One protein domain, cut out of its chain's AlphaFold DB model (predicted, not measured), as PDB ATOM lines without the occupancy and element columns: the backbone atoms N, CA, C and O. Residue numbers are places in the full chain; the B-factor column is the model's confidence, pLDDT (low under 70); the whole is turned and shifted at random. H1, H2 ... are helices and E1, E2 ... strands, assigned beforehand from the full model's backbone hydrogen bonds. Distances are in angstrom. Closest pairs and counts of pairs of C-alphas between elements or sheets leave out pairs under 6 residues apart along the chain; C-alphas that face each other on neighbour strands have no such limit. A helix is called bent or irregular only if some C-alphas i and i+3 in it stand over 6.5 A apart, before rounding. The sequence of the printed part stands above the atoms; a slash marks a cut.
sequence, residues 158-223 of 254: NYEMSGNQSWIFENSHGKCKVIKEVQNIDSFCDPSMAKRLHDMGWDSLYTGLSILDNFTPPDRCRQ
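AT A GLANCE: This is residues 158 to 223 of the 254 residues of an uncharacterized protein of Candidatus Atribacteria bacterium (UniProt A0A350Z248). A small, strongly bent antiparallel ribbon of two long strands, E2 and E3, has the short strand E1 beside E2 at one end and the single helix H1 beyond its other end. The loop between E1 and E2 sticks out with residues 164 to 169, and the last stretch, residues 212 to 223, folds back toward the end where E1 lies. The printed part has 66 residues, with three named strands and one named helix in the order E1, E2, H1, E3; the sheet runs E1, E2, E3 and is antiparallel throughout. The class is mixed, helices and strands, although under half of the residues, 31 of 66, are in named elements. The whole is flat, spanning 35 by 31 by 14 A, and only just compact, close to loose, with a radius of gyration of the C-alphas of 12.9 A.

IN THESE COORDINATES: E2, residues 174 to 184, is the longest strand by residues and measures 15.6 A from first to last C-alpha; C-alpha 174 is at (173.401, 222.322, 236.651). It bends by 122 degrees at Val 178. E3, residues 204 to 211, measures 16.9 A from first to last C-alpha, bends by 83 degrees at residue 207 and ends with C-alpha 211 at (171.912, 222.807, 231.659). E1, residues 159 to 161, measures 6.5 A and begins with C-alpha 159 at (178.762, 218.570, 234.672). H1, residues 191 to 199, measures 12.1 A.

HOW THE PARTS SIT: The sheet is strongly twisted, with C-alphas up to 4.6 A off its best plane. E2 is its inner strand, and E1 and E3 are its edge strands. E2 and E3 are antiparallel at 137 degrees between their directions; the C-alphas of Asn 184 and Ser 204 face each other at 4.3 A. Between these two strands, N 209 and O 179 are 2.8 A apart and N 183 and O 205 are 3.0 A apart, both within hydrogen-bond range. E1 and E2 form a hairpin; the C-alphas of Met 161 and Gly 174 face each other at 4.3 A, and N 160 and O 175 are within hydrogen-bond range at 2.8 A. H1 is only just on the sheet, with 5 pairs of C-alphas within 10 A, and only grazes it with residues 194 to 198. In H1 every O i to N i+4 pair is within hydrogen-bond range.

THE WHOLE: The two C-alphas farthest apart are those of Asp 199 and Arg 222, at 36.3 A. The printed part has no cut. The link from E1 to E2, 12 residues, is long; that from E2 to H1, 6 residues, is short, and that from H1 to E3, 4 residues, is tight. Mean pLDDT of the printed part is 89.7, and residues 163 to 170 are under 70.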
ATOM      1  N   ASN A 158     182.366 216.740 233.482       96.38
ATOM      2  CA  ASN A 158     182.334 218.191 233.287       96.38
ATOM      3  C   ASN A 158     181.020 218.850 233.736       96.38
ATOM      4  O   ASN A 158     180.911 220.073 233.682       96.38
ATOM      5  N   TYR A 159     180.025 218.062 234.148       95.75
ATOM      6  CA  TYR A 159     178.762 218.570 234.672       95.75
ATOM      7  C   TYR A 159     178.890 218.900 236.161       95.75
ATOM      8  O   TYR A 159     179.325 218.070 236.960       95.75
ATOM      9  N   GLU A 160     178.497 220.102 236.545       94.00
ATOM     10  CA  GLU A 160     178.398 220.538 237.932       94.00
ATOM     11  C   GLU A 160     176.929 220.678 238.300       94.00
ATOM     12  O   GLU A 160     176.197 221.397 237.624       94.00
ATOM     13  N   MET A 161     176.501 219.992 239.357       90.50
ATOM     14  CA  MET A 161     175.143 220.145 239.876       90.50
ATOM     15  C   MET A 161     174.989 221.540 240.488       90.50
ATOM     16  O   MET A 161     175.923 222.034 241.129       90.50
ATOM     17  N   SER A 162     173.833 222.175 240.282       84.50
ATOM     18  CA  SER A 162     173.536 223.462 240.914       84.50
ATOM     19  C   SER A 162     173.333 223.229 242.410       84.50
ATOM     20  O   SER A 162     172.351 222.630 242.836       84.50
ATOM     21  N   GLY A 163     174.334 223.588 243.209       69.12
ATOM     22  CA  GLY A 163     174.373 223.261 244.624       69.12
ATOM     23  C   GLY A 163     173.440 224.146 245.435       69.12
ATOM     24  O   GLY A 163     173.861 225.197 245.904       69.12
ATOM     25  N   ASN A 164     172.224 223.675 245.690       58.56
ATOM     26  CA  ASN A 164     171.585 223.948 246.966       58.56
ATOM     27  C   ASN A 164     171.553 222.617 247.717       58.56
ATOM     28  O   ASN A 164     170.918 221.672 247.266       58.56
ATOM     29  N   GLN A 165     172.284 222.508 248.830       56.06
ATOM     30  CA  GLN A 165     172.390 221.289 249.655       56.06
ATOM     31  C   GLN A 165     171.072 220.943 250.381       56.06
ATOM     32  O   GLN A 165     171.076 220.284 251.420       56.06
ATOM     33  N   SER A 166     169.937 221.413 249.861       56.41
ATOM     34  CA  SER A 166     168.635 220.952 250.301       56.41
ATOM     35  C   SER A 166     168.562 219.462 250.008       56.41
ATOM     36  O   SER A 166     168.833 219.018 248.896       56.41
ATOM     37  N   TRP A 167     168.202 218.680 251.018       59.19
ATOM     38  CA  TRP A 167     168.084 217.221 250.964       59.19
ATOM     39  C   TRP A 167     167.032 216.714 249.953       59.19
ATOM     40  O   TRP A 167     166.803 215.510 249.846       59.19
ATOM     41  N   ILE A 168     166.389 217.617 249.210       59.31
ATOM     42  CA  ILE A 168     165.371 217.329 248.207       59.31
ATOM     43  C   ILE A 168     166.027 217.374 246.817       59.31
ATOM     44  O   ILE A 168     166.502 218.406 246.355       59.31
ATOM     45  N   PHE A 169     166.069 216.199 246.192       57.59
ATOM     46  CA  PHE A 169     166.817 215.791 244.999       57.59
ATOM     47  C   PHE A 169     166.443 216.489 243.668       57.59
ATOM     48  O   PHE A 169     166.219 215.810 242.662       57.59
ATOM     49  N   GLU A 170     166.437 217.818 243.578       68.38
ATOM     50  CA  GLU A 170     166.385 218.504 242.271       68.38
ATOM     51  C   GLU A 170     167.765 218.523 241.593       68.38
ATOM     52  O   GLU A 170     168.380 219.554 241.339       68.38
ATOM     53  N   ASN A 171     168.270 217.333 241.252       75.38
ATOM     54  CA  ASN A 171     169.531 217.181 240.519       75.38
ATOM     55  C   ASN A 171     169.379 217.457 239.010       75.38
ATOM     56  O   ASN A 171     170.341 217.264 238.259       75.38
ATOM     57  N   SER A 172     168.187 217.851 238.545       83.75
ATOM     58  CA  SER A 172     167.848 218.091 237.134       83.75
ATOM     59  C   SER A 172     168.665 219.217 236.507       83.75
ATOM     60  O   SER A 172     168.989 219.123 235.323       83.75
ATOM     61  N   HIS A 173     169.046 220.220 237.304       90.19
ATOM     62  CA  HIS A 173     169.713 221.431 236.837       90.19
ATOM     63  C   HIS A 173     171.182 221.504 237.252       90.19
ATOM     64  O   HIS A 173     171.607 221.045 238.321       90.19
ATOM     65  N   GLY A 174     171.983 222.130 236.400       92.75
ATOM     66  CA  GLY A 174     173.401 222.322 236.651       92.75
ATOM     67  C   GLY A 174     174.060 223.134 235.556       92.75
ATOM     68  O   GLY A 174     173.396 223.825 234.791       92.75
ATOM     69  N   LYS A 175     175.382 223.048 235.463       94.50
ATOM     70  CA  LYS A 175     176.152 223.744 234.429       94.50
ATOM     71  C   LYS A 175     177.313 222.912 233.919       94.50
ATOM     72  O   LYS A 175     177.874 222.078 234.630       94.50
ATOM     73  N   CYS A 176     177.703 223.146 232.673       96.19
ATOM     74  CA  CYS A 176     178.908 222.560 232.096       96.19
ATOM     75  C   CYS A 176     180.128 223.426 232.435       96.19
ATOM     76  O   CYS A 176     180.146 224.614 232.126       96.19
ATOM     77  N   LYS A 177     181.187 222.840 233.006       95.75
ATOM     78  CA  LYS A 177     182.437 223.565 233.329       95.75
ATOM     79  C   LYS A 177     183.269 223.936 232.101       95.75
ATOM     80  O   LYS A 177     184.084 224.855 232.148       95.75
ATOM     81  N   VAL A 178     183.093 223.181 231.023       95.75
ATOM     82  CA  VAL A 178     183.920 223.260 229.818       95.75
ATOM     83  C   VAL A 178     183.334 224.215 228.792       95.75
ATOM     84  O   VAL A 178     184.046 225.044 228.235       95.75
ATOM     85  N   ILE A 179     182.043 224.061 228.500       95.25
ATOM     86  CA  ILE A 179     181.359 224.892 227.516       95.25
ATOM     87  C   ILE A 179     180.993 226.181 228.230       95.25
ATOM     88  O   ILE A 179     180.202 226.144 229.168       95.25
ATOM     89  N   LYS A 180     181.583 227.291 227.797       95.44
ATOM     90  CA  LYS A 180     181.299 228.616 228.337       95.44
ATOM     91  C   LYS A 180     180.573 229.462 227.306       95.44
ATOM     92  O   LYS A 180     180.836 229.346 226.110       95.44
ATOM     93  N   GLU A 181     179.671 230.301 227.781       95.38
ATOM     94  CA  GLU A 181     178.934 231.258 226.965       95.38
ATOM     95  C   GLU A 181     178.567 232.492 227.782       95.38
ATOM     96  O   GLU A 181     178.541 232.459 229.015       95.38
ATOM     97  N   VAL A 182     178.320 233.588 227.066       96.88
ATOM     98  CA  VAL A 182     177.776 234.811 227.647       96.88
ATOM     99  C   VAL A 182     176.311 234.546 227.971       96.88
ATOM    100  O   VAL A 182     175.511 234.324 227.065       96.88
ATOM    101  N   GLN A 183     175.981 234.531 229.258       95.19
ATOM    102  CA  GLN A 183     174.625 234.310 229.758       95.19
ATOM    103  C   GLN A 183     174.158 235.549 230.515       95.19
ATOM    104  O   GLN A 183     174.958 236.211 231.178       95.19
ATOM    105  N   ASN A 184     172.864 235.854 230.412       96.88
ATOM    106  CA  ASN A 184     172.242 236.914 231.200       96.88
ATOM    107  C   ASN A 184     172.259 236.514 232.684       96.88
ATOM    108  O   ASN A 184     171.934 235.372 233.016       96.88
ATOM    109  N   ILE A 185     172.652 237.439 233.557       95.69
ATOM    110  CA  ILE A 185     172.806 237.191 234.994       95.69
ATOM    111  C   ILE A 185     171.513 236.682 235.648       95.69
ATOM    112  O   ILE A 185     171.576 235.737 236.438       95.69
ATOM    113  N   ASP A 186     170.351 237.205 235.260       94.62
ATOM    114  CA  ASP A 186     169.046 236.803 235.807       94.62
ATOM    115  C   ASP A 186     168.713 235.328 235.547       94.62
ATOM    116  O   ASP A 186     167.918 234.723 236.262       94.62
ATOM    117  N   SER A 187     169.324 234.723 234.523       90.25
ATOM    118  CA  SER A 187     169.027 233.341 234.132       90.25
ATOM    119  C   SER A 187     169.720 232.279 234.990       90.25
ATOM    120  O   SER A 187     169.284 231.127 234.996       90.25
ATOM    121  N   PHE A 188     170.804 232.625 235.696       86.69
ATOM    122  CA  PHE A 188     171.610 231.643 236.439       86.69
ATOM    123  C   PHE A 188     172.047 232.091 237.839       86.69
ATOM    124  O   PHE A 188     172.577 231.267 238.592       86.69
ATOM    125  N   CYS A 189     171.875 233.363 238.205       88.25
ATOM    126  CA  CYS A 189     172.164 233.852 239.550       88.25
ATOM    127  C   CYS A 189     170.919 233.844 240.441       88.25
ATOM    128  O   CYS A 189     169.802 234.060 239.987       88.25
ATOM    129  N   ASP A 190     171.138 233.659 241.745       89.88
ATOM    130  CA  ASP A 190     170.130 233.992 242.752       89.88
ATOM    131  C   ASP A 190     169.731 235.477 242.618       89.88
ATOM    132  O   ASP A 190     170.631 236.302 242.414       89.88
ATOM    133  N   PRO A 191     168.445 235.852 242.770       94.12
ATOM    134  CA  PRO A 191     167.993 237.233 242.590       94.12
ATOM    135  C   PRO A 191     168.781 238.270 243.405       94.12
ATOM    136  O   PRO A 191     169.006 239.386 242.937       94.12
ATOM    137  N   SER A 192     169.252 237.915 244.609       94.25
ATOM    138  CA  SER A 192     170.064 238.821 245.432       94.25
ATOM    139  C   SER A 192     171.459 239.049 244.844       94.25
ATOM    140  O   SER A 192     171.970 240.170 244.863       94.25
ATOM    141  N   MET A 193     172.068 238.004 244.280       95.06
ATOM    142  CA  MET A 193     173.348 238.093 243.582       95.06
ATOM    143  C   MET A 193     173.191 238.814 242.242       95.06
ATOM    144  O   MET A 193     174.025 239.654 241.910       95.06
ATOM    145  N   ALA A 194     172.117 238.520 241.507       96.56
ATOM    146  CA  ALA A 194     171.802 239.159 240.237       96.56
ATOM    147  C   ALA A 194     171.671 240.675 240.401       96.56
ATOM    148  O   ALA A 194     172.378 241.431 239.738       96.56
ATOM    149  N   LYS A 195     170.882 241.118 241.391       97.81
ATOM    150  CA  LYS A 195     170.751 242.538 241.736       97.81
ATOM    151  C   LYS A 195     172.105 243.191 242.018       97.81
ATOM    152  O   LYS A 195     172.403 244.239 241.459       97.81
ATOM    153  N   ARG A 196     172.956 242.553 242.830       97.94
ATOM    154  CA  ARG A 196     174.300 243.079 243.135       97.94
ATOM    155  C   ARG A 196     175.176 243.208 241.889       97.94
ATOM    156  O   ARG A 196     175.977 244.132 241.815       97.94
ATOM    157  N   LEU A 197     175.072 242.275 240.946       97.56
ATOM    158  CA  LEU A 197     175.824 242.321 239.694       97.56
ATOM    159  C   LEU A 197     175.327 243.448 238.779       97.56
ATOM    160  O   LEU A 197     176.161 244.188 238.255       97.56
ATOM    161  N   HIS A 198     174.011 243.651 238.682       98.19
ATOM    162  CA  HIS A 198     173.435 244.800 237.976       98.19
ATOM    163  C   HIS A 198     173.826 246.136 238.618       98.19
ATOM    164  O   HIS A 198     174.213 247.055 237.901       98.19
ATOM    165  N   ASP A 199     173.831 246.235 239.953       98.25
ATOM    166  CA  ASP A 199     174.290 247.436 240.674       98.25
ATOM    167  C   ASP A 199     175.771 247.762 240.370       98.25
ATOM    168  O   ASP A 199     176.198 248.913 240.461       98.25
ATOM    169  N   MET A 200     176.563 246.757 239.977       98.12
ATOM    170  CA  MET A 200     177.952 246.903 239.522       98.12
ATOM    171  C   MET A 200     178.084 247.124 238.002       98.12
ATOM    172  O   MET A 200     179.207 247.187 237.498       98.12
ATOM    173  N   GLY A 201     176.974 247.232 237.267       98.12
ATOM    174  CA  GLY A 201     176.950 247.453 235.819       98.12
ATOM    175  C   GLY A 201     177.166 246.196 234.972       98.12
ATOM    176  O   GLY A 201     177.562 246.308 233.813       98.12
ATOM    177  N   TRP A 202     176.946 245.002 235.529       98.19
ATOM    178  CA  TRP A 202     177.010 243.747 234.779       98.19
ATOM    179  C   TRP A 202     175.605 243.253 234.442       98.19
ATOM    180  O   TRP A 202     174.829 242.970 235.345       98.19
ATOM    181  N   ASP A 203     175.324 243.049 233.152       97.81
ATOM    182  CA  ASP A 203     174.064 242.436 232.681       97.81
ATOM    183  C   ASP A 203     174.243 240.985 232.206       97.81
ATOM    184  O   ASP A 203     173.299 240.199 232.108       97.81
ATOM    185  N   SER A 204     175.484 240.601 231.903       97.62
ATOM    186  CA  SER A 204     175.835 239.253 231.466       97.62
ATOM    187  C   SER A 204     177.214 238.837 231.967       97.62
ATOM    188  O   SER A 204     178.072 239.679 232.234       97.62
ATOM    189  N   LEU A 205     177.438 237.527 232.086       96.88
ATOM    190  CA  LEU A 205     178.736 236.961 232.451       96.88
ATOM    191  C   LEU A 205     179.121 235.816 231.518       96.88
ATOM    192  O   LEU A 205     178.287 235.020 231.088       96.88
ATOM    193  N   TYR A 206     180.424 235.698 231.261       96.50
ATOM    194  CA  TYR A 206     180.996 234.550 230.568       96.50
ATOM    195  C   TYR A 206     181.204 233.394 231.554       96.50
ATOM    196  O   TYR A 206     182.226 233.305 232.241       96.50
ATOM    197  N   THR A 207     180.213 232.512 231.644       94.75
ATOM    198  CA  THR A 207     180.161 231.421 232.629       94.75
ATOM    199  C   THR A 207     179.880 230.075 231.959       94.75
ATOM    200  O   THR A 207     179.686 229.997 230.746       94.75
ATOM    201  N   GLY A 208     179.931 228.990 232.733       94.75
ATOM    202  CA  GLY A 208     179.595 227.651 232.252       94.75
ATOM    203  C   GLY A 208     178.144 227.578 231.780       94.75
ATOM    204  O   GLY A 208     177.261 228.099 232.458       94.75
ATOM    205  N   LEU A 209     177.907 226.942 230.633       95.25
ATOM    206  CA  LEU A 209     176.586 226.771 230.023       95.25
ATOM    207  C   LEU A 209     175.614 226.136 231.022       95.25
ATOM    208  O   LEU A 209     175.872 225.017 231.483       95.25
ATOM    209  N   SER A 210     174.518 226.835 231.323       93.69
ATOM    210  CA  SER A 210     173.423 226.295 232.125       93.69
ATOM    211  C   SER A 210     172.771 225.113 231.406       93.69
ATOM    212  O   SER A 210     172.515 225.145 230.201       93.69
ATOM    213  N   ILE A 211     172.549 224.030 232.140       94.06
ATOM    214  CA  ILE A 211     171.912 222.807 231.659       94.06
ATOM    215  C   ILE A 211     170.607 222.662 232.431       94.06
ATOM    216  O   ILE A 211     170.609 222.342 233.622       94.06
ATOM    217  N   LEU A 212     169.501 222.908 231.728       90.62
ATOM    218  CA  LEU A 212     168.149 222.795 232.272       90.62
ATOM    219  C   LEU A 212     167.724 221.336 232.465       90.62
ATOM    220  O   LEU A 212     167.005 221.034 233.405       90.62
ATOM    221  N   ASP A 213     168.179 220.438 231.596       92.69
ATOM    222  CA  ASP A 213     167.889 219.013 231.683       92.69
ATOM    223  C   ASP A 213     169.186 218.202 231.625       92.69
ATOM    224  O   ASP A 213     169.883 218.161 230.607       92.69
ATOM    225  N   ASN A 214     169.509 217.519 232.720       93.25
ATOM    226  CA  ASN A 214     170.701 216.687 232.802       93.25
ATOM    227  C   ASN A 214     170.635 215.381 231.985       93.25
ATOM    228  O   ASN A 214     171.671 214.714 231.853       93.25
ATOM    229  N   PHE A 215     169.473 215.022 231.425       93.88
ATOM    230  CA  PHE A 215     169.295 213.857 230.553       93.88
ATOM    231  C   PHE A 215     169.719 214.123 229.104       93.88
ATOM    232  O   PHE A 215     170.036 213.178 228.372       93.88
ATOM    233  N   THR A 216     169.830 215.394 228.712       91.25
ATOM    234  CA  THR A 216     170.167 215.790 227.344       91.25
ATOM    235  C   THR A 216     171.474 216.590 227.315       91.25
ATOM    236  O   THR A 216     171.584 217.639 227.949       91.25
ATOM    237  N   PRO A 217     172.521 216.119 226.611       92.94
ATOM    238  CA  PRO A 217     173.714 216.920 226.403       92.94
ATOM    239  C   PRO A 217     173.424 218.088 225.449       92.94
ATOM    240  O   PRO A 217     172.662 217.911 224.501       92.94
ATOM    241  N   PRO A 218     174.081 219.247 225.628       92.88
ATOM    242  CA  PRO A 218     174.019 220.339 224.661       92.88
ATOM    243  C   PRO A 218     174.478 219.891 223.268       92.88
ATOM    244  O   PRO A 218     175.469 219.163 223.164       92.88
ATOM    245  N   ASP A 219     173.858 220.406 222.204       90.19
ATOM    246  CA  ASP A 219     174.128 219.990 220.812       90.19
ATOM    247  C   ASP A 219     175.606 220.110 220.406       90.19
ATOM    248  O   ASP A 219     176.161 219.280 219.687       90.19
ATOM    249  N   ARG A 220     176.295 221.126 220.933       89.69
ATOM    250  CA  ARG A 220     177.724 221.381 220.681       89.69
ATOM    251  C   ARG A 220     178.677 220.641 221.630       89.69
ATOM    252  O   ARG A 220     179.888 220.878 221.599       89.69
ATOM    253  N   CYS A 221     178.181 219.751 222.492       93.00
ATOM    254  CA  CYS A 221     179.009 219.049 223.469       93.00
ATOM    255  C   CYS A 221     179.870 217.955 222.820       93.00
ATOM    256  O   CYS A 221     179.463 216.807 222.635       93.00
ATOM    257  N   ARG A 222     181.130 218.296 222.536       92.25
ATOM    258  CA  ARG A 222     182.142 217.330 222.071       92.25
ATOM    259  C   ARG A 222     182.942 216.705 223.214       92.25
ATOM    260  O   ARG A 222     183.445 215.597 223.062       92.25
ATOM    261  N   GLN A 223     182.959 217.335 224.386       94.56
ATOM    262  CA  GLN A 223     183.849 216.991 225.500       94.56
ATOM    263  C   GLN A 223     183.198 216.144 226.608       94.56
ATOM    264  O   GLN A 223     183.582 216.244 227.769       94.56
TER     265      GLN A 223